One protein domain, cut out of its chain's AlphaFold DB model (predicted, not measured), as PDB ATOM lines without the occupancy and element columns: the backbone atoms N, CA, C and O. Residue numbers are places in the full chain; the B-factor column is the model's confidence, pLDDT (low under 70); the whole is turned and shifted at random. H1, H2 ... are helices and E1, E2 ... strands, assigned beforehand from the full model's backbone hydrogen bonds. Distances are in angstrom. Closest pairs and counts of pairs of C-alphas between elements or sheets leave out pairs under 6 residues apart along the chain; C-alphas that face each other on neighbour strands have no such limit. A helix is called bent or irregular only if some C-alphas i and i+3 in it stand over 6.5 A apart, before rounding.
ATOM      1  N   THR A  75       1.514 -30.646 -39.488       98.19
ATOM      2  CA  THR A  75       1.103 -30.008 -38.229       98.19
ATOM      3  C   THR A  75       0.267 -30.956 -37.368       98.19
ATOM      4  O   THR A  75       0.491 -31.011 -36.162       98.19
ATOM      5  N   HIS A  76      -0.638 -31.738 -37.965       97.38
ATOM      6  CA  HIS A  76      -1.394 -32.763 -37.243       97.38
ATOM      7  C   HIS A  76      -0.482 -33.867 -36.702       97.38
ATOM      8  O   HIS A  76      -0.593 -34.219 -35.532       97.38
ATOM      9  N   LEU A  77       0.461 -34.374 -37.506       96.62
ATOM     10  CA  LEU A  77       1.439 -35.363 -37.031       96.62
ATOM     11  C   LEU A  77       2.286 -34.823 -35.877       96.62
ATOM     12  O   LEU A  77       2.532 -35.532 -34.905       96.62
ATOM     13  N   TYR A  78       2.691 -33.558 -35.963       97.88
ATOM     14  CA  TYR A  78       3.377 -32.880 -34.874       97.88
ATOM     15  C   TYR A  78       2.519 -32.804 -33.611       97.88
ATOM     16  O   TYR A  78       3.032 -33.041 -32.528       97.88
ATOM     17  N   ASP A  79       1.230 -32.479 -33.721       96.94
ATOM     18  CA  ASP A  79       0.337 -32.409 -32.556       96.94
ATOM     19  C   ASP A  79       0.117 -33.763 -31.878       96.94
ATOM     20  O   ASP A  79      -0.164 -33.804 -30.680       96.94
ATOM     21  N   LEU A  80       0.254 -34.856 -32.630       97.25
ATOM     22  CA  LEU A  80       0.157 -36.212 -32.101       97.25
ATOM     23  C   LEU A  80       1.411 -36.620 -31.321       97.25
ATOM     24  O   LEU A  80       1.284 -37.197 -30.243       97.25
ATOM     25  N   ASP A  81       2.603 -36.335 -31.851       97.44
ATOM     26  CA  ASP A  81       3.875 -36.686 -31.209       97.44
ATOM     27  C   ASP A  81       4.994 -35.681 -31.563       97.44
ATOM     28  O   ASP A  81       5.780 -35.901 -32.497       97.44
ATOM     29  N   PRO A  82       5.084 -34.557 -30.823       96.31
ATOM     30  CA  PRO A  82       6.102 -33.534 -31.050       96.31
ATOM     31  C   PRO A  82       7.538 -34.058 -30.948       96.31
ATOM     32  O   PRO A  82       8.404 -33.649 -31.728       96.31
ATOM     33  N   ASP A  83       7.796 -34.959 -29.997       95.44
ATOM     34  CA  ASP A  83       9.139 -35.434 -29.672       95.44
ATOM     35  C   ASP A  83       9.679 -36.345 -30.779       95.44
ATOM     36  O   ASP A  83      10.816 -36.167 -31.230       95.44
ATOM     37  N   SER A  84       8.856 -37.270 -31.283       96.81
ATOM     38  CA  SER A  84       9.232 -38.115 -32.422       96.81
ATOM     39  C   SER A  84       9.496 -37.284 -33.676       96.81
ATOM     40  O   SER A  84      10.487 -37.513 -34.377       96.81
ATOM     41  N   ILE A  85       8.655 -36.282 -33.956       96.88
ATOM     42  CA  ILE A  85       8.846 -35.398 -35.112       96.88
ATOM     43  C   ILE A  85      10.152 -34.607 -34.995       96.88
ATOM     44  O   ILE A  85      10.912 -34.542 -35.966       96.88
ATOM     45  N   LEU A  86      10.461 -34.053 -33.821       95.56
ATOM     46  CA  LEU A  86      11.735 -33.371 -33.592       95.56
ATOM     47  C   LEU A  86      12.931 -34.285 -33.861       95.56
ATOM     48  O   LEU A  86      13.839 -33.900 -34.602       95.56
ATOM     49  N   GLN A  87      12.921 -35.503 -33.316       95.81
ATOM     50  CA  GLN A  87      14.008 -36.465 -33.508       95.81
ATOM     51  C   GLN A  87      14.205 -36.826 -34.985       95.81
ATOM     52  O   GLN A  87      15.344 -36.946 -35.448       95.81
ATOM     53  N   ILE A  88      13.114 -36.966 -35.744       95.94
ATOM     54  CA  ILE A  88      13.166 -37.226 -37.188       95.94
ATOM     55  C   ILE A  88      13.830 -36.058 -37.921       95.94
ATOM     56  O   ILE A  88      14.727 -36.283 -38.732       95.94
ATOM     57  N   ILE A  89      13.442 -34.813 -37.627       95.50
ATOM     58  CA  ILE A  89      14.010 -33.628 -38.291       95.50
ATOM     59  C   ILE A  89      15.489 -33.447 -37.917       95.50
ATOM     60  O   ILE A  89      16.308 -33.144 -38.786       95.50
ATOM     61  N   GLN A  90      15.858 -33.679 -36.653       94.38
ATOM     62  CA  GLN A  90      17.252 -33.642 -36.199       94.38
ATOM     63  C   GLN A  90      18.106 -34.683 -36.930       94.38
ATOM     64  O   GLN A  90      19.160 -34.341 -37.470       94.38
ATOM     65  N   ARG A  91      17.624 -35.928 -37.024       95.19
ATOM     66  CA  ARG A  91      18.306 -36.992 -37.773       95.19
ATOM     67  C   ARG A  91      18.413 -36.659 -39.257       95.19
ATOM     68  O   ARG A  91      19.471 -36.834 -39.857       95.19
ATOM     69  N   TRP A  92      17.345 -36.127 -39.848       94.50
ATOM     70  CA  TRP A  92      17.360 -35.728 -41.250       94.50
ATOM     71  C   TRP A  92      18.425 -34.658 -41.504       94.50
ATOM     72  O   TRP A  92      19.235 -34.806 -42.416       94.50
ATOM     73  N   SER A  93      18.495 -33.631 -40.656       94.69
ATOM     74  CA  SER A  93      19.548 -32.614 -40.725       94.69
ATOM     75  C   SER A  93      20.953 -33.223 -40.612       94.69
ATOM     76  O   SER A  93      21.820 -32.854 -41.404       94.69
ATOM     77  N   SER A  94      21.185 -34.192 -39.716       93.00
ATOM     78  CA  SER A  94      22.501 -34.840 -39.580       93.00
ATOM     79  C   SER A  94      22.884 -35.744 -40.757       93.00
ATOM     80  O   SER A  94      24.068 -35.889 -41.067       93.00
ATOM     81  N   ASP A  95      21.898 -36.344 -41.426       93.19
ATOM     82  CA  ASP A  95      22.119 -37.268 -42.544       93.19
ATOM     83  C   ASP A  95      22.369 -36.542 -43.876       93.19
ATOM     84  O   ASP A  95      22.913 -37.122 -44.827       93.19
ATOM     85  N   LEU A  96      22.010 -35.256 -43.963       91.19
ATOM     86  CA  LEU A  96      22.275 -34.427 -45.132       91.19
ATOM     87  C   LEU A  96      23.777 -34.153 -45.271       91.19
ATOM     88  O   LEU A  96      24.392 -33.441 -44.485       91.19
ATOM     89  N   LYS A  97      24.376 -34.708 -46.331       88.94
ATOM     90  CA  LYS A  97      25.807 -34.530 -46.643       88.94
ATOM     91  C   LYS A  97      26.067 -33.583 -47.815       88.94
ATOM     92  O   LYS A  97      27.202 -33.151 -48.002       88.94
ATOM     93  N   LYS A  98      25.061 -33.313 -48.658       87.00
ATOM     94  CA  LYS A  98      25.213 -32.588 -49.934       87.00
ATOM     95  C   LYS A  98      23.931 -31.823 -50.328       87.00
ATOM     96  O   LYS A  98      23.091 -32.411 -51.007       87.00
ATOM     97  N   PRO A  99      23.807 -30.528 -49.984       85.50
ATOM     98  CA  PRO A  99      24.626 -29.797 -49.009       85.50
ATOM     99  C   PRO A  99      24.319 -30.248 -47.568       85.50
ATOM    100  O   PRO A  99      23.204 -30.708 -47.314       85.50
ATOM    101  N   PRO A 100      25.274 -30.146 -46.625       90.38
ATOM    102  CA  PRO A 100      24.950 -30.252 -45.210       90.38
ATOM    103  C   PRO A 100      24.105 -29.050 -44.790       90.38
ATOM    104  O   PRO A 100      24.403 -27.922 -45.181       90.38
ATOM    105  N   LEU A 101      23.053 -29.300 -44.015       93.62
ATOM    106  CA  LEU A 101      22.177 -28.264 -43.477       93.62
ATOM    107  C   LEU A 101      22.045 -28.459 -41.977       93.62
ATOM    108  O   LEU A 101      21.781 -29.569 -41.517       93.62
ATOM    109  N   THR A 102      22.184 -27.376 -41.220       92.94
ATOM    110  CA  THR A 102      21.827 -27.359 -39.799       92.94
ATOM    111  C   THR A 102      20.316 -27.505 -39.617       92.94
ATOM    112  O   THR A 102      19.537 -27.266 -40.540       92.94
ATOM    113  N   PHE A 103      19.883 -27.840 -38.402       94.19
ATOM    114  CA  PHE A 103      18.465 -27.987 -38.066       94.19
ATOM    115  C   PHE A 103      17.642 -26.739 -38.433       94.19
ATOM    116  O   PHE A 103      16.592 -26.836 -39.066       94.19
ATOM    117  N   VAL A 104      18.163 -25.549 -38.116       94.94
ATOM    118  CA  VAL A 104      17.505 -24.273 -38.434       94.94
ATOM    119  C   VAL A 104      17.472 -24.016 -39.946       94.94
ATOM    120  O   VAL A 104      16.476 -23.513 -40.454       94.94
ATOM    121  N   GLU A 105      18.526 -24.373 -40.686       94.50
ATOM    122  CA  GLU A 105      18.565 -24.217 -42.150       94.50
ATOM    123  C   GLU A 105      17.648 -25.207 -42.876       94.50
ATOM    124  O   GLU A 105      17.044 -24.860 -43.890       94.50
ATOM    125  N   LEU A 106      17.503 -26.428 -42.357       95.44
ATOM    126  CA  LEU A 106      16.519 -27.384 -42.858       95.44
ATOM    127  C   LEU A 106      15.098 -26.839 -42.666       95.44
ATOM    128  O   LEU A 106      14.303 -26.845 -43.605       95.44
ATOM    129  N   LEU A 107      14.792 -26.305 -41.481       96.00
ATOM    130  CA  LEU A 107      13.494 -25.685 -41.211       96.00
ATOM    131  C   LEU A 107      13.257 -24.424 -42.053       96.00
ATOM    132  O   LEU A 107      12.125 -24.194 -42.468       96.00
ATOM    133  N   ASP A 108      14.299 -23.660 -42.393       95.06
ATOM    134  CA  ASP A 108      14.213 -22.554 -43.360       95.06
ATOM    135  C   ASP A 108      13.759 -23.018 -44.748       95.06
ATOM    136  O   ASP A 108      12.968 -22.341 -45.410       95.06
ATOM    137  N   LEU A 109      14.260 -24.168 -45.208       94.44
ATOM    138  CA  LEU A 109      13.829 -24.747 -46.479       94.44
ATOM    139  C   LEU A 109      12.391 -25.249 -46.402       94.44
ATOM    140  O   LEU A 109      11.601 -24.934 -47.291       94.44
ATOM    141  N   LEU A 110      12.047 -25.980 -45.339       95.19
ATOM    142  CA  LEU A 110      10.695 -26.500 -45.135       95.19
ATOM    143  C   LEU A 110       9.666 -25.375 -45.023       95.19
ATOM    144  O   LEU A 110       8.587 -25.485 -45.594       95.19
ATOM    145  N   ASN A 111      10.014 -24.253 -44.394       95.94
ATOM    146  CA  ASN A 111       9.126 -23.103 -44.231       95.94
ATOM    147  C   ASN A 111       8.621 -22.506 -45.563       95.94
ATOM    148  O   ASN A 111       7.641 -21.768 -45.558       95.94
ATOM    149  N   LYS A 112       9.260 -22.807 -46.704       95.38
ATOM    150  CA  LYS A 112       8.784 -22.373 -48.030       95.38
ATOM    151  C   LYS A 112       7.501 -23.085 -48.464       95.38
ATOM    152  O   LYS A 112       6.678 -22.468 -49.126       95.38
ATOM    153  N   GLU A 113       7.342 -24.346 -48.072       95.25
ATOM    154  CA  GLU A 113       6.206 -25.194 -48.459       95.25
ATOM    155  C   GLU A 113       5.266 -25.467 -47.277       95.25
ATOM    156  O   GLU A 113       4.056 -25.592 -47.453       95.25
ATOM    157  N   VAL A 114       5.818 -25.552 -46.063       97.56
ATOM    158  CA  VAL A 114       5.102 -25.912 -44.830       97.56
ATOM    159  C   VAL A 114       5.387 -24.921 -43.684       97.56
ATOM    160  O   VAL A 114       6.006 -25.266 -42.672       97.56
ATOM    161  N   PRO A 115       5.013 -23.635 -43.847       97.12
ATOM    162  CA  PRO A 115       5.364 -22.569 -42.909       97.12
ATOM    163  C   PRO A 115       4.759 -22.713 -41.509       97.12
ATOM    164  O   PRO A 115       5.384 -22.282 -40.534       97.12
ATOM    165  N   ILE A 116       3.552 -23.268 -41.373       97.12
ATOM    166  CA  ILE A 116       2.892 -23.430 -40.070       97.12
ATOM    167  C   ILE A 116       3.638 -24.488 -39.259       97.12
ATOM    168  O   ILE A 116       4.057 -24.211 -38.132       97.12
ATOM    169  N   PHE A 117       3.879 -25.648 -39.864       97.94
ATOM    170  CA  PHE A 117       4.652 -26.736 -39.289       97.94
ATOM    171  C   PHE A 117       6.060 -26.277 -38.904       97.94
ATOM    172  O   PHE A 117       6.456 -26.409 -37.747       97.94
ATOM    173  N   ALA A 118       6.797 -25.658 -39.832       97.44
ATOM    174  CA  ALA A 118       8.158 -25.197 -39.565       97.44
ATOM    175  C   ALA A 118       8.202 -24.180 -38.412       97.44
ATOM    176  O   ALA A 118       9.037 -24.296 -37.514       97.44
ATOM    177  N   SER A 119       7.264 -23.225 -38.380       95.75
ATOM    178  CA  SER A 119       7.151 -22.255 -37.281       95.75
ATOM    179  C   SER A 119       6.897 -22.934 -35.931       95.75
ATOM    180  O   SER A 119       7.431 -22.497 -34.912       95.75
ATOM    181  N   LYS A 120       6.086 -23.995 -35.916       96.44
ATOM    182  CA  LYS A 120       5.737 -24.747 -34.708       96.44
ATOM    183  C   LYS A 120       6.931 -25.517 -34.155       96.44
ATOM    184  O   LYS A 120       7.204 -25.432 -32.961       96.44
ATOM    185  N   VAL A 121       7.685 -26.174 -35.035       97.44
ATOM    186  CA  VAL A 121       8.920 -26.882 -34.676       97.44
ATOM    187  C   VAL A 121       9.981 -25.905 -34.159       97.44
ATOM    188  O   VAL A 121      10.557 -26.134 -33.098       97.44
ATOM    189  N   LEU A 122      10.203 -24.779 -34.853       96.88
ATOM    190  CA  LEU A 122      11.134 -23.734 -34.405       96.88
ATOM    191  C   LEU A 122      10.754 -23.195 -33.020       96.88
ATOM    192  O   LEU A 122      11.618 -22.993 -32.168       96.88
ATOM    193  N   TRP A 123       9.463 -22.957 -32.791       96.94
ATOM    194  CA  TRP A 123       8.971 -22.496 -31.500       96.94
ATOM    195  C   TRP A 123       9.224 -23.521 -30.390       96.94
ATOM    196  O   TRP A 123       9.729 -23.154 -29.329       96.94
ATOM    197  N   HIS A 124       8.902 -24.791 -30.626       96.19
ATOM    198  CA  HIS A 124       9.086 -25.852 -29.639       96.19
ATOM    199  C   HIS A 124      10.549 -26.031 -29.239       96.19
ATOM    200  O   HIS A 124      10.853 -26.058 -28.051       96.19
ATOM    201  N   GLU A 125      11.445 -26.049 -30.224       95.62
ATOM    202  CA  GLU A 125      12.871 -26.268 -29.992       95.62
ATOM    203  C   GLU A 125      13.548 -25.066 -29.309       95.62
ATOM    204  O   GLU A 125      14.403 -25.233 -28.439       95.62
ATOM    205  N   TYR A 126      13.181 -23.831 -29.681       97.06
ATOM    206  CA  TYR A 126      13.984 -22.650 -29.334       97.06
ATOM    207  C   TYR A 126      13.306 -21.622 -28.426       97.06
ATOM    208  O   TYR A 126      13.989 -20.730 -27.922       97.06
ATOM    209  N   SER A 127      11.995 -21.700 -28.175       97.38
ATOM    210  CA  SER A 127      11.309 -20.696 -27.339       97.38
ATOM    211  C   SER A 127      11.918 -20.580 -25.941       97.38
ATOM    212  O   SER A 127      12.116 -19.469 -25.443       97.38
ATOM    213  N   GLN A 128      12.282 -21.711 -25.334       96.94
ATOM    214  CA  GLN A 128      12.866 -21.736 -23.999       96.94
ATOM    215  C   GLN A 128      14.279 -21.142 -23.972       96.94
ATOM    216  O   GLN A 128      14.562 -20.315 -23.108       96.94
ATOM    217  N   SER A 129      15.161 -21.521 -24.900       97.12
ATOM    218  CA  SER A 129      16.533 -20.995 -24.942       97.12
ATOM    219  C   SER A 129      16.551 -19.501 -25.259       97.12
ATOM    220  O   SER A 129      17.186 -18.737 -24.539       97.12
ATOM    221  N   VAL A 130      15.754 -19.047 -26.232       98.25
ATOM    222  CA  VAL A 130      15.595 -17.616 -26.541       98.25
ATOM    223  C   VAL A 130      15.099 -16.835 -25.321       98.25
ATOM    224  O   VAL A 130      15.626 -15.762 -25.016       98.25
ATOM    225  N   PHE A 131      14.127 -17.379 -24.583       98.00
ATOM    226  CA  PHE A 131      13.665 -16.783 -23.332       98.00
ATOM    227  C   PHE A 131      14.786 -16.686 -22.284       98.00
ATOM    228  O   PHE A 131      14.958 -15.624 -21.680       98.00
ATOM    229  N   GLN A 132      15.564 -17.753 -22.071       97.38
ATOM    230  CA  GLN A 132      16.666 -17.736 -21.100       97.38
ATOM    231  C   GLN A 132      17.747 -16.726 -21.481       97.38
ATOM    232  O   GLN A 132      18.204 -15.973 -20.620       97.38
ATOM    233  N   THR A 133      18.101 -16.636 -22.762       97.69
ATOM    234  CA  THR A 133      19.064 -15.649 -23.263       97.69
ATOM    235  C   THR A 133      18.564 -14.225 -23.037       97.69
ATOM    236  O   THR A 133      19.311 -13.383 -22.534       97.69
ATOM    237  N   ALA A 134      17.288 -13.946 -23.324       97.62
ATOM    238  CA  ALA A 134      16.692 -12.638 -23.059       97.62
ATOM    239  C   ALA A 134      16.686 -12.287 -21.563       97.62
ATOM    240  O   ALA A 134      17.044 -11.169 -21.186       97.62
ATOM    241  N   LYS A 135      16.333 -13.245 -20.702       96.75
ATOM    242  CA  LYS A 135      16.358 -13.066 -19.248       96.75
ATOM    243  C   LYS A 135      17.776 -12.784 -18.739       96.75
ATOM    244  O   LYS A 135      17.991 -11.801 -18.040       96.75
ATOM    245  N   LYS A 136      18.758 -13.588 -19.157       95.75
ATOM    246  CA  LYS A 136      20.179 -13.406 -18.819       95.75
ATOM    247  C   LYS A 136      20.684 -12.031 -19.260       95.75
ATOM    248  O   LYS A 136      21.409 -11.379 -18.512       95.75
ATOM    249  N   ALA A 137      20.286 -11.567 -20.442       95.88
ATOM    250  CA  ALA A 137      20.649 -10.244 -20.933       95.88
ATOM    251  C   ALA A 137      20.039  -9.115 -20.092       95.88
ATOM    252  O   ALA A 137      20.748  -8.171 -19.754       95.88
ATOM    253  N   LEU A 138      18.770  -9.223 -19.694       96.62
ATOM    254  CA  LEU A 138      18.148  -8.263 -18.775       96.62
ATOM    255  C   LEU A 138      18.833  -8.257 -17.402       96.62
ATOM    256  O   LEU A 138      19.119  -7.186 -16.876       96.62
ATOM    257  N   ASP A 139      19.173  -9.424 -16.858       94.69
ATOM    258  CA  ASP A 139      19.829  -9.538 -15.550       94.69
ATOM    259  C   ASP A 139      21.257  -8.954 -15.540       94.69
ATOM    260  O   ASP A 139      21.745  -8.519 -14.496       94.69
ATOM    261  N   LYS A 140      21.963  -8.981 -16.680       93.62
ATOM    262  CA  LYS A 140      23.370  -8.546 -16.782       93.62
ATOM    263  C   LYS A 140      23.554  -7.152 -17.364       93.62
ATOM    264  O   LYS A 140      24.458  -6.441 -16.937       93.62
ATOM    265  N   LEU A 141      22.739  -6.792 -18.349       94.00
ATOM    266  CA  LEU A 141      22.876  -5.579 -19.157       94.00
ATOM    267  C   LEU A 141      21.640  -4.674 -19.073       94.00
ATOM    268  O   LEU A 141      21.635  -3.583 -19.648       94.00
ATOM    269  N   GLY A 142      20.577  -5.128 -18.405       94.38
ATOM    270  CA  GLY A 142      19.336  -4.383 -18.282       94.38
ATOM    271  C   GLY A 142      19.505  -3.100 -17.477       94.38
ATOM    272  O   GLY A 142      20.293  -3.007 -16.535       94.38
ATOM    273  N   LYS A 143      18.726  -2.094 -17.857       96.81
ATOM    274  CA  LYS A 143      18.604  -0.813 -17.165       96.81
ATOM    275  C   LYS A 143      17.247  -0.744 -16.484       96.81
ATOM    276  O   LYS A 143      16.274  -1.309 -16.979       96.81
ATOM    277  N   VAL A 144      17.177  -0.043 -15.358       96.38
ATOM    278  CA  VAL A 144      15.915   0.186 -14.645       96.38
ATOM    279  C   VAL A 144      15.161   1.331 -15.320       96.38
ATOM    280  O   VAL A 144      15.736   2.395 -15.544       96.38
ATOM    281  N   ALA A 145      13.892   1.111 -15.658       93.94
ATOM    282  CA  ALA A 145      13.025   2.148 -16.217       93.94
ATOM    283  C   ALA A 145      12.400   3.031 -15.121       93.94
ATOM    284  O   ALA A 145      12.303   2.619 -13.964       93.94
ATOM    285  N   LEU A 146      11.950   4.238 -15.485       88.62
ATOM    286  CA  LEU A 146      11.366   5.207 -14.543       88.62
ATOM    287  C   LEU A 146      10.083   4.673 -13.889       88.62
ATOM    288  O   LEU A 146       9.847   4.868 -12.701       88.62
ATOM    289  N   GLU A 147       9.280   3.955 -14.663       87.62
ATOM    290  CA  GLU A 147       8.047   3.276 -14.269       87.62
ATOM    291  C   GLU A 147       8.281   1.947 -13.520       87.62
ATOM    292  O   GLU A 147       7.330   1.253 -13.142       87.62
ATOM    293  N   GLY A 148       9.548   1.595 -13.289       90.81
ATOM    294  CA  GLY A 148       9.973   0.315 -12.740       90.81
ATOM    295  C   GLY A 148      10.017  -0.801 -13.787       90.81
ATOM    296  O   GLY A 148       9.377  -0.745 -14.834       90.81
ATOM    297  N   GLY A 149      10.780  -1.850 -13.482       94.31
ATOM    298  CA  GLY A 149      11.090  -2.925 -14.425       94.31
ATOM    299  C   GLY A 149      12.472  -2.767 -15.055       94.31
ATOM    300  O   GLY A 149      13.155  -1.759 -14.857       94.31
ATOM    301  N   LEU A 150      12.890  -3.801 -15.778       97.50
ATOM    302  CA  LEU A 150      14.154  -3.848 -16.502       97.50
ATOM    303  C   LEU A 150      13.893  -3.782 -17.998       97.50
ATOM    304  O   LEU A 150      12.994  -4.447 -18.513       97.50
ATOM    305  N   TYR A 151      14.730  -3.034 -18.701       97.69
ATOM    306  CA  TYR A 151      14.729  -3.005 -20.152       97.69
ATOM    307  C   TYR A 151      16.140  -3.151 -20.700       97.69
ATOM    308  O   TYR A 151      17.117  -2.707 -20.098       97.69
ATOM    309  N   PHE A 152      16.243  -3.757 -21.874       97.12
ATOM    310  CA  PHE A 152      17.469  -3.790 -22.654       97.12
ATOM    311  C   PHE A 152      17.133  -3.445 -24.097       97.12
ATOM    312  O   PHE A 152      16.201  -3.994 -24.687       97.12
ATOM    313  N   GLU A 153      17.899  -2.527 -24.673       96.12
ATOM    314  CA  GLU A 153      17.703  -2.079 -26.041       96.12
ATOM    315  C   GLU A 153      18.915  -2.457 -26.891       96.12
ATOM    316  O   GLU A 153      19.954  -1.805 -26.838       96.12
ATOM    317  N   GLY A 154      18.766  -3.528 -27.673       93.56
ATOM    318  CA  GLY A 154      19.758  -3.962 -28.651       93.56
ATOM    319  C   GLY A 154      19.505  -3.368 -30.037       93.56
ATOM    320  O   GLY A 154      18.559  -2.604 -30.257       93.56
ATOM    321  N   GLU A 155      20.327  -3.761 -31.009       92.75
ATOM    322  CA  GLU A 155      20.190  -3.304 -32.400       92.75
ATOM    323  C   GLU A 155      18.901  -3.804 -33.061       92.75
ATOM    324  O   GLU A 155      18.228  -3.055 -33.762       92.75
ATOM    325  N   ARG A 156      18.537  -5.070 -32.818       95.38
ATOM    326  CA  ARG A 156      17.381  -5.732 -33.450       95.38
ATOM    327  C   ARG A 156      16.159  -5.868 -32.549       95.38
ATOM    328  O   ARG A 156      15.034  -5.876 -33.051       95.38
ATOM    329  N   TYR A 157      16.374  -5.975 -31.242       97.62
ATOM    330  CA  TYR A 157      15.334  -6.326 -30.279       97.62
ATOM    331  C   TYR A 157      15.313  -5.357 -29.103       97.62
ATOM    332  O   TYR A 157      16.343  -4.822 -28.689       97.62
ATOM    333  N   ARG A 158      14.120  -5.174 -28.547       97.69
ATOM    334  CA  ARG A 158      13.890  -4.591 -27.229       97.69
ATOM    335  C   ARG A 158      13.426  -5.700 -26.302       97.69
ATOM    336  O   ARG A 158      12.486  -6.424 -26.626       97.69
ATOM    337  N   LEU A 159      14.100  -5.824 -25.170       98.31
ATOM    338  CA  LEU A 159      13.722  -6.721 -24.091       98.31
ATOM    339  C   LEU A 159      13.105  -5.878 -22.987       98.31
ATOM    340  O   LEU A 159      13.619  -4.809 -22.656       98.31
ATOM    341  N   TRP A 160      12.023  -6.372 -22.413       97.94
ATOM    342  CA  TRP A 160      11.341  -5.717 -21.309       97.94
ATOM    343  C   TRP A 160      10.927  -6.756 -20.285       97.94
ATOM    344  O   TRP A 160      10.457  -7.830 -20.657       97.94
ATOM    345  N   GLN A 161      11.070  -6.430 -19.006       97.44
ATOM    346  CA  GLN A 161      10.582  -7.256 -17.916       97.44
ATOM    347  C   GLN A 161      10.015  -6.403 -16.790       97.44
ATOM    348  O   GLN A 161      10.701  -5.566 -16.208       97.44
ATOM    349  N   ASN A 162       8.766  -6.677 -16.421       96.19
ATOM    350  CA  ASN A 162       8.129  -6.061 -15.265       96.19
ATOM    351  C   ASN A 162       7.049  -6.985 -14.687       96.19
ATOM    352  O   ASN A 162       6.296  -7.598 -15.436       96.19
ATOM    353  N   ARG A 163       6.964  -7.079 -13.352       90.81
ATOM    354  CA  ARG A 163       5.905  -7.810 -12.616       90.81
ATOM    355  C   ARG A 163       5.579  -9.206 -13.185       90.81
ATOM    356  O   ARG A 163       4.421  -9.540 -13.408       90.81
ATOM    357  N   GLY A 164       6.607 -10.023 -13.429       89.38
ATOM    358  CA  GLY A 164       6.441 -11.400 -13.924       89.38
ATOM    359  C   GLY A 164       6.095 -11.521 -15.414       89.38
ATOM    360  O   GLY A 164       5.883 -12.634 -15.893       89.38
ATOM    361  N   VAL A 165       6.064 -10.404 -16.141       97.00
ATOM    362  CA  VAL A 165       5.982 -10.364 -17.602       97.00
ATOM    363  C   VAL A 165       7.377 -10.132 -18.166       97.00
ATOM    364  O   VAL A 165       8.082  -9.249 -17.678       97.00
ATOM    365  N   LEU A 166       7.758 -10.892 -19.191       98.31
ATOM    366  CA  LEU A 166       8.932 -10.621 -20.026       98.31
ATOM    367  C   LEU A 166       8.499 -10.607 -21.486       98.31
ATOM    368  O   LEU A 166       7.783 -11.512 -21.906       98.31
ATOM    369  N   THR A 167       8.940  -9.621 -22.261       98.38
ATOM    370  CA  THR A 167       8.649  -9.532 -23.696       98.38
ATOM    371  C   THR A 167       9.912  -9.310 -24.516       98.38
ATOM    372  O   THR A 167      10.821  -8.591 -24.099       98.38
ATOM    373  N   ILE A 168       9.928  -9.894 -25.711       98.56
ATOM    374  CA  ILE A 168      10.909  -9.640 -26.763       98.56
ATOM    375  C   ILE A 168      10.160  -9.013 -27.933       98.56
ATOM    376  O   ILE A 168       9.314  -9.659 -28.555       98.56
ATOM    377  N   THR A 169      10.496  -7.767 -28.247       98.06
ATOM    378  CA  THR A 169       9.872  -7.003 -29.331       98.06
ATOM    379  C   THR A 169      10.914  -6.668 -30.381       98.06
ATOM    380  O   THR A 169      12.012  -6.214 -30.059       98.06
ATOM    381  N   THR A 170      10.591  -6.874 -31.651       97.38
ATOM    382  CA  THR A 170      11.481  -6.522 -32.754       97.38
ATOM    383  C   THR A 170      11.442  -5.022 -33.041       97.38
ATOM    384  O   THR A 170      10.465  -4.328 -32.750       97.38
ATOM    385  N   LYS A 171      12.513  -4.502 -33.644       95.88
ATOM    386  CA  LYS A 171      12.560  -3.126 -34.165       95.88
ATOM    387  C   LYS A 171      12.177  -3.017 -35.646       95.88
ATOM    388  O   LYS A 171      12.038  -1.912 -36.152       95.88
ATOM    389  N   ASP A 172      11.976  -4.147 -36.321       91.88
ATOM    390  CA  ASP A 172      11.608  -4.253 -37.742       91.88
ATOM    391  C   ASP A 172      10.082  -4.272 -37.983       91.88
ATOM    392  O   ASP A 172       9.616  -4.766 -39.006       91.88
ATOM    393  N   ASN A 173       9.296  -3.745 -37.037       88.19
ATOM    394  CA  ASN A 173       7.826  -3.686 -37.052       88.19
ATOM    395  C   ASN A 173       7.080  -5.032 -37.002       88.19
ATOM    396  O   ASN A 173       5.851  -5.026 -37.035       88.19
ATOM    397  N   ARG A 174       7.761  -6.179 -36.850       93.38
ATOM    398  CA  ARG A 174       7.076  -7.460 -36.565       93.38
ATOM    399  C   ARG A 174       6.413  -7.497 -35.185       93.38
ATOM    400  O   ARG A 174       5.522  -8.309 -34.963       93.38
ATOM    401  N   GLY A 175       6.810  -6.598 -34.285       95.44
ATOM    402  CA  GLY A 175       6.202  -6.453 -32.970       95.44
ATOM    403  C   GLY A 175       6.731  -7.484 -31.981       95.44
ATOM    404  O   GLY A 175       7.920  -7.799 -31.969       95.44
ATOM    405  N   GLU A 176       5.867  -7.949 -31.088       97.50
ATOM    406  CA  GLU A 176       6.232  -8.919 -30.059       97.50
ATOM    407  C   GLU A 176       6.379 -10.323 -30.655       97.50
ATOM    408  O   GLU A 176       5.446 -10.850 -31.258       97.50
ATOM    409  N   ILE A 177       7.548 -10.935 -30.462       97.62
ATOM    410  CA  ILE A 177       7.849 -12.292 -30.947       97.62
ATOM    411  C   ILE A 177       7.887 -13.327 -29.824       97.62
ATOM    412  O   ILE A 177       7.777 -14.523 -30.088       97.62
ATOM    413  N   LEU A 178       8.026 -12.880 -28.573       98.44
ATOM    414  CA  LEU A 178       7.984 -13.734 -27.394       98.44
ATOM    415  C   LEU A 178       7.444 -12.954 -26.202       98.44
ATOM    416  O   LEU A 178       7.894 -11.842 -25.925       98.44
ATOM    417  N   ARG A 179       6.543 -13.584 -25.455       98.25
ATOM    418  CA  ARG A 179       6.040 -13.123 -24.166       98.25
ATOM    419  C   ARG A 179       6.005 -14.270 -23.176       98.25
ATOM    420  O   ARG A 179       5.396 -15.301 -23.440       98.25
ATOM    421  N   LEU A 180       6.601 -14.058 -22.010       97.81
ATOM    422  CA  LEU A 180       6.299 -14.822 -20.809       97.81
ATOM    423  C   LEU A 180       5.245 -14.056 -20.011       97.81
ATOM    424  O   LEU A 180       5.477 -12.911 -19.627       97.81
ATOM    425  N   GLN A 181       4.122 -14.704 -19.714       95.75
ATOM    426  CA  GLN A 181       3.134 -14.208 -18.761       95.75
ATOM    427  C   GLN A 181       2.431 -15.394 -18.096       95.75
ATOM    428  O   GLN A 181       2.128 -16.391 -18.747       95.75
ATOM    429  N   ASN A 182       2.183 -15.307 -16.785       93.06
ATOM    430  CA  ASN A 182       1.531 -16.369 -16.006       93.06
ATOM    431  C   ASN A 182       2.220 -17.745 -16.147       93.06
ATOM    432  O   ASN A 182       1.558 -18.776 -16.236       93.06
ATOM    433  N   GLY A 183       3.556 -17.755 -16.225       89.88
ATOM    434  CA  GLY A 183       4.352 -18.981 -16.356       89.88
ATOM    435  C   GLY A 183       4.301 -19.651 -17.734       89.88
ATOM    436  O   GLY A 183       4.875 -20.722 -17.892       89.88
ATOM    437  N   LYS A 184       3.645 -19.044 -18.731       94.88
ATOM    438  CA  LYS A 184       3.566 -19.569 -20.099       94.88
ATOM    439  C   LYS A 184       4.317 -18.667 -21.066       94.88
ATOM    440  O   LYS A 184       4.131 -17.451 -21.042       94.88
ATOM    441  N   ILE A 185       5.144 -19.278 -21.912       96.81
ATOM    442  CA  ILE A 185       5.807 -18.602 -23.028       96.81
ATOM    443  C   ILE A 185       4.902 -18.727 -24.255       96.81
ATOM    444  O   ILE A 185       4.418 -19.816 -24.567       96.81
ATOM    445  N   GLN A 186       4.660 -17.613 -24.937       96.81
ATOM    446  CA  GLN A 186       3.849 -17.528 -26.150       96.81
ATOM    447  C   GLN A 186       4.503 -16.591 -27.159       96.81
ATOM    448  O   GLN A 186       5.251 -15.691 -26.777       96.81
ATOM    449  N   GLY A 187       4.224 -16.796 -28.444       96.00
ATOM    450  CA  GLY A 187       4.784 -15.985 -29.516       96.00
ATOM    451  C   GLY A 187       5.065 -16.800 -30.769       96.00
ATOM    452  O   GLY A 187       4.499 -17.873 -30.980       96.00
ATOM    453  N   LYS A 188       5.939 -16.256 -31.614       95.19
ATOM    454  CA  LYS A 188       6.380 -16.876 -32.859       95.19
ATOM    455  C   LYS A 188       7.809 -16.445 -33.146       95.19
ATOM    456  O   LYS A 188       8.097 -15.254 -33.213       95.19
ATOM    457  N   LEU A 189       8.682 -17.419 -33.367       96.00
ATOM    458  CA  LEU A 189      10.079 -17.188 -33.710       96.00
ATOM    459  C   LEU A 189      10.310 -17.536 -35.174       96.00
ATOM    460  O   LEU A 189       9.839 -18.565 -35.658       96.00
ATOM    461  N   SER A 190      11.051 -16.683 -35.873       94.62
ATOM    462  CA  SER A 190      11.654 -17.049 -37.151       94.62
ATOM    463  C   SER A 190      13.042 -17.650 -36.930       94.62
ATOM    464  O   SER A 190      13.698 -17.406 -35.916       94.62
ATOM    465  N   SER A 191      13.543 -18.370 -37.925       94.94
ATOM    466  CA  SER A 191      14.943 -18.803 -37.977       94.94
ATOM    467  C   SER A 191      15.939 -17.646 -37.843       94.94
ATOM    468  O   SER A 191      16.992 -17.801 -37.226       94.94
ATOM    469  N   ALA A 192      15.612 -16.471 -38.389       94.69
ATOM    470  CA  ALA A 192      16.428 -15.270 -38.274       94.69
ATOM    471  C   ALA A 192      16.510 -14.783 -36.821       94.69
ATOM    472  O   ALA A 192      17.574 -14.315 -36.407       94.69
ATOM    473  N   ASP A 193      15.428 -14.934 -36.050       96.44
ATOM    474  CA  ASP A 193      15.423 -14.633 -34.618       96.44
ATOM    475  C   ASP A 193      16.290 -15.621 -33.849       96.44
ATOM    476  O   ASP A 193      17.156 -15.208 -33.082       96.44
ATOM    477  N   ILE A 194      16.137 -16.915 -34.128       96.88
ATOM    478  CA  ILE A 194      16.921 -17.974 -33.480       96.88
ATOM    479  C   ILE A 194      18.418 -17.766 -33.728       96.88
ATOM    480  O   ILE A 194      19.198 -17.699 -32.780       96.88
ATOM    481  N   LYS A 195      18.822 -17.557 -34.988       95.88
ATOM    482  CA  LYS A 195      20.223 -17.288 -35.350       95.88
ATOM    483  C   LYS A 195      20.751 -16.016 -34.680       95.88
ATOM    484  O   LYS A 195      21.924 -15.960 -34.320       95.88
ATOM    485  N   ALA A 196      19.921 -14.982 -34.530       96.31
ATOM    486  CA  ALA A 196      20.329 -13.747 -33.866       96.31
ATOM    487  C   ALA A 196      20.549 -13.955 -32.360       96.31
ATOM    488  O   ALA A 196      21.570 -13.511 -31.836       96.31
ATOM    489  N   PHE A 197      19.645 -14.665 -31.684       97.12
ATOM    490  CA  PHE A 197      19.772 -14.955 -30.256       97.12
ATOM    491  C   PHE A 197      20.920 -15.917 -29.943       97.12
ATOM    492  O   PHE A 197      21.631 -15.680 -28.973       97.12
ATOM    493  N   GLN A 198      21.181 -16.917 -30.790       95.44
ATOM    494  CA  GLN A 198      22.346 -17.802 -30.645       95.44
ATOM    495  C   GLN A 198      23.671 -17.032 -30.736       95.44
ATOM    496  O   GLN A 198      24.559 -17.215 -29.908       95.44
ATOM    497  N   LYS A 199      23.803 -16.122 -31.714       95.62
ATOM    498  CA  LYS A 199      24.994 -15.261 -31.829       95.62
ATOM    499  C   LYS A 199      25.136 -14.322 -30.633       95.62
ATOM    500  O   LYS A 199      26.239 -14.116 -30.134       95.62
ATOM    501  N   PHE A 200      24.025 -13.745 -30.183       95.31
ATOM    502  CA  PHE A 200      24.018 -12.845 -29.038       95.31
ATOM    503  C   PHE A 200      24.406 -13.561 -27.736       95.31
ATOM    504  O   PHE A 200      25.206 -13.030 -26.972       95.31
ATOM    505  N   GLU A 201      23.910 -14.779 -27.514       94.94
ATOM    506  CA  GLU A 201      24.272 -15.609 -26.361       94.94
ATOM    507  C   GLU A 201      25.776 -15.900 -26.317       94.94
ATOM    508  O   GLU A 201      26.406 -15.678 -25.283       94.94
ATOM    509  N   GLN A 202      26.368 -16.285 -27.454       93.38
ATOM    510  CA  GLN A 202      27.813 -16.512 -27.570       93.38
ATOM    511  C   GLN A 202      28.634 -15.253 -27.235       93.38
ATOM    512  O   GLN A 202      29.636 -15.338 -26.518       93.38
ATOM    513  N   SER A 203      28.206 -14.076 -27.714       91.81
ATOM    514  CA  SER A 203      28.862 -12.794 -27.397       91.81
ATOM    515  C   SER A 203      28.791 -12.489 -25.903       91.81
ATOM    516  O   SER A 203      29.807 -12.192 -25.275       91.81
ATOM    517  N   LEU A 204      27.598 -12.629 -25.316       90.25
ATOM    518  CA  LEU A 204      27.356 -12.361 -23.903       90.25
ATOM    519  C   LEU A 204      28.203 -13.270 -23.001       90.25
ATOM    520  O   LEU A 204      28.736 -12.822 -21.991       90.25
ATOM    521  N   GLU A 205      28.344 -14.546 -23.350       90.12
ATOM    522  CA  GLU A 205      29.184 -15.487 -22.604       90.12
ATOM    523  C   GLU A 205      30.665 -15.144 -22.689       90.12
ATOM    524  O   GLU A 205      31.343 -15.119 -21.662       90.12
ATOM    525  N   THR A 206      31.134 -14.802 -23.887       88.81
ATOM    526  CA  THR A 206      32.528 -14.415 -24.123       88.81
ATOM    527  C   THR A 206      32.908 -13.180 -23.301       88.81
ATOM    528  O   THR A 206      33.947 -13.168 -22.640       88.81
ATOM    529  N   GLU A 207      32.056 -12.153 -23.273       87.25
ATOM    530  CA  GLU A 207      32.293 -10.935 -22.487       87.25
ATOM    531  C   GLU A 207      32.304 -11.212 -20.975       87.25
ATOM    532  O   GLU A 207      33.148 -10.694 -20.238       87.25
ATOM    533  N   LEU A 208      31.392 -12.065 -20.495       84.00
ATOM    534  CA  LEU A 208      31.315 -12.431 -19.080       84.00
ATOM    535  C   LEU A 208      32.530 -13.251 -18.619       84.00
ATOM    536  O   LEU A 208      32.992 -13.062 -17.493       84.00
ATOM    537  N   GLU A 209      33.046 -14.148 -19.460       86.44
ATOM    538  CA  GLU A 209      34.292 -14.893 -19.228       86.44
ATOM    539  C   GLU A 209      35.495 -13.941 -19.123       86.44
ATOM    540  O   GLU A 209      36.248 -13.983 -18.147       86.44
ATOM    541  N   GLN A 210      35.637 -13.012 -20.073       85.94
ATOM    542  CA  GLN A 210      36.727 -12.028 -20.077       85.94
ATOM    543  C   GLN A 210      36.705 -11.133 -18.829       85.94
ATOM    544  O   GLN A 210      37.742 -10.912 -18.198       85.94
ATOM    545  N   ALA A 211      35.521 -10.671 -18.418       79.88
ATOM    546  CA  ALA A 211      35.356  -9.842 -17.226       79.88
ATOM    547  C   ALA A 211      35.707 -10.579 -15.918       79.88
ATOM    548  O   ALA A 211      36.160  -9.946 -14.961       79.88
ATOM    549  N   LYS A 212      35.514 -11.905 -15.855       80.75
ATOM    550  CA  LYS A 212      35.935 -12.728 -14.708       80.75
ATOM    551  C   LYS A 212      37.454 -12.872 -14.657       80.75
ATOM    552  O   LYS A 212      38.034 -12.632 -13.601       80.75
ATOM    553  N   THR A 213      38.087 -13.191 -15.786       76.62
ATOM    554  CA  THR A 213      39.546 -13.366 -15.886       76.62
ATOM    555  C   THR A 213      40.293 -12.093 -15.490       76.62
ATOM    556  O   THR A 213      41.255 -12.154 -14.727       76.62
ATOM    557  N   TYR A 214      39.797 -10.928 -15.916       69.94
ATOM    558  CA  TYR A 214      40.368  -9.636 -15.532       69.94
ATOM    559  C   TYR A 214      40.266  -9.372 -14.020       69.94
ATOM    560  O   TYR A 214      41.231  -8.933 -13.403       69.94
ATOM    561  N   LYS A 215      39.128  -9.700 -13.390       69.19
ATOM    562  CA  LYS A 215      38.938  -9.537 -11.937       69.19
ATOM    563  C   LYS A 215      39.737 -10.526 -11.086       69.19
ATOM    564  O   LYS A 215      39.957 -10.239  -9.922       69.19
ATOM    565  N   SER A 216      40.144 -11.674 -11.630       63.44
ATOM    566  CA  SER A 216      41.002 -12.645 -10.927       63.44
ATOM    567  C   SER A 216      42.503 -12.338 -11.002       63.44
ATOM    568  O   SER A 216      43.290 -13.014 -10.350       63.44
ATOM    569  N   GLN A 217      42.903 -11.361 -11.822       58.22
ATOM    570  CA  GLN A 217      44.298 -10.939 -12.007       58.22
ATOM    571  C   GLN A 217      44.650  -9.646 -11.244       58.22
ATOM    572  O   GLN A 217      45.787  -9.185 -11.334       58.22
TER     573      GLN A 217
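What this domain is: This is residues 75 to 217 of the 218 residues of the protein "Putative nucleic acid-binding protein, containings PIN domain" of Nostoc flagelliforme CCNUN1 (UniProt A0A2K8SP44). A five-stranded antiparallel sheet has one face covered by H4b, one arm of a bent helix, which crosses its strands; the other arm, H4a, joins H1, H2 and H3 in a cluster of helices beyond the E5 edge. The long helix H5 starts at this cluster and packs on H4b, and its last part, within the free residues 209 to 217, sticks out. The printed part has 143 residues, with H1 H2 H3 H4 E1 E2 E3 E4 E5 H5 along the chain; the sheet's order is E1 E2 E3 E4 E5, and the class is mixed, helices and strands. It is only just compact, close to loose, with a radius of gyration of the C-alphas of 17.3 A and spans of 46 by 39 by 27 A.

Where its parts are: The strands are E1, residues 150 to 153, from C-alpha 150 at (14.154, -3.848, -16.502); E2, 157 to 162, 16.7 A long; E3, 165 to 170, 16.6 A; E4, 176 to 181, 12.9 A; and E5, 184 to 187. H4, residues 115 to 141, was assigned by its hydrogen bonds as one helix but is bent: C-alphas 125 and 128 are 7.5 A apart. Its arms are H4a, 115 to 125, 15.4 A, and H4b, 128 to 141, 19.6 A. H1 is residues 75 to 80, beginning at C-alpha 75 (1.103, -30.008, -38.229), H2 82 to 95, 20.1 A, and H3 103 to 110. H5, residues 191 to 215, is 36.6 A long and ends at C-alpha 215 (38.938, -9.537, -11.937).

How they stand to each other: The sheet is a meander, each strand the antiparallel neighbour of the one before, with E1 and E5 at its edges. N 152 and O 159 of E1 and E2 are 2.9 A apart, N 160 and O 167 of E2 and E3 3.0 A, N 168 and O 178 of E3 and E4 2.8 A, and N 179 and O 186 of E4 and E5 2.8 A, within hydrogen-bond range. H4b is on one face, making two layers, helix over sheet, at a height over the sheet of 8.7 A; it runs across the strands, at 83 degrees to E1 on the local plane. H5 touches H4b at a steep tilt of 41 degrees, the same way, with residues 194 to 204 alone; the closest C-alphas, of Thr 133 and Glu 201, are 6.1 A apart. H4a and H3 form a helical hairpin at a shallow tilt of 12 degrees, closest at the C-alphas of Leu 107 and Ala 118, 5.6 A. H2 touches H3 about perpendicular, at 84 degrees, closest at the C-alphas of Ser 93 and Phe 103, 5.4 A. H1 touches H4a, closest at the C-alphas of Thr 75 and Phe 117, 4.9 A. In each helix and arm every O i to N i+4 pair is within hydrogen-bond range.

The domain as a whole: The two C-alphas farthest apart, of His 76 and Gln 217, are 56.6 A apart. The printed part has no cut and no long link. The mean pLDDT of the printed part is 93.8, and residues 214 to 217 are under 70.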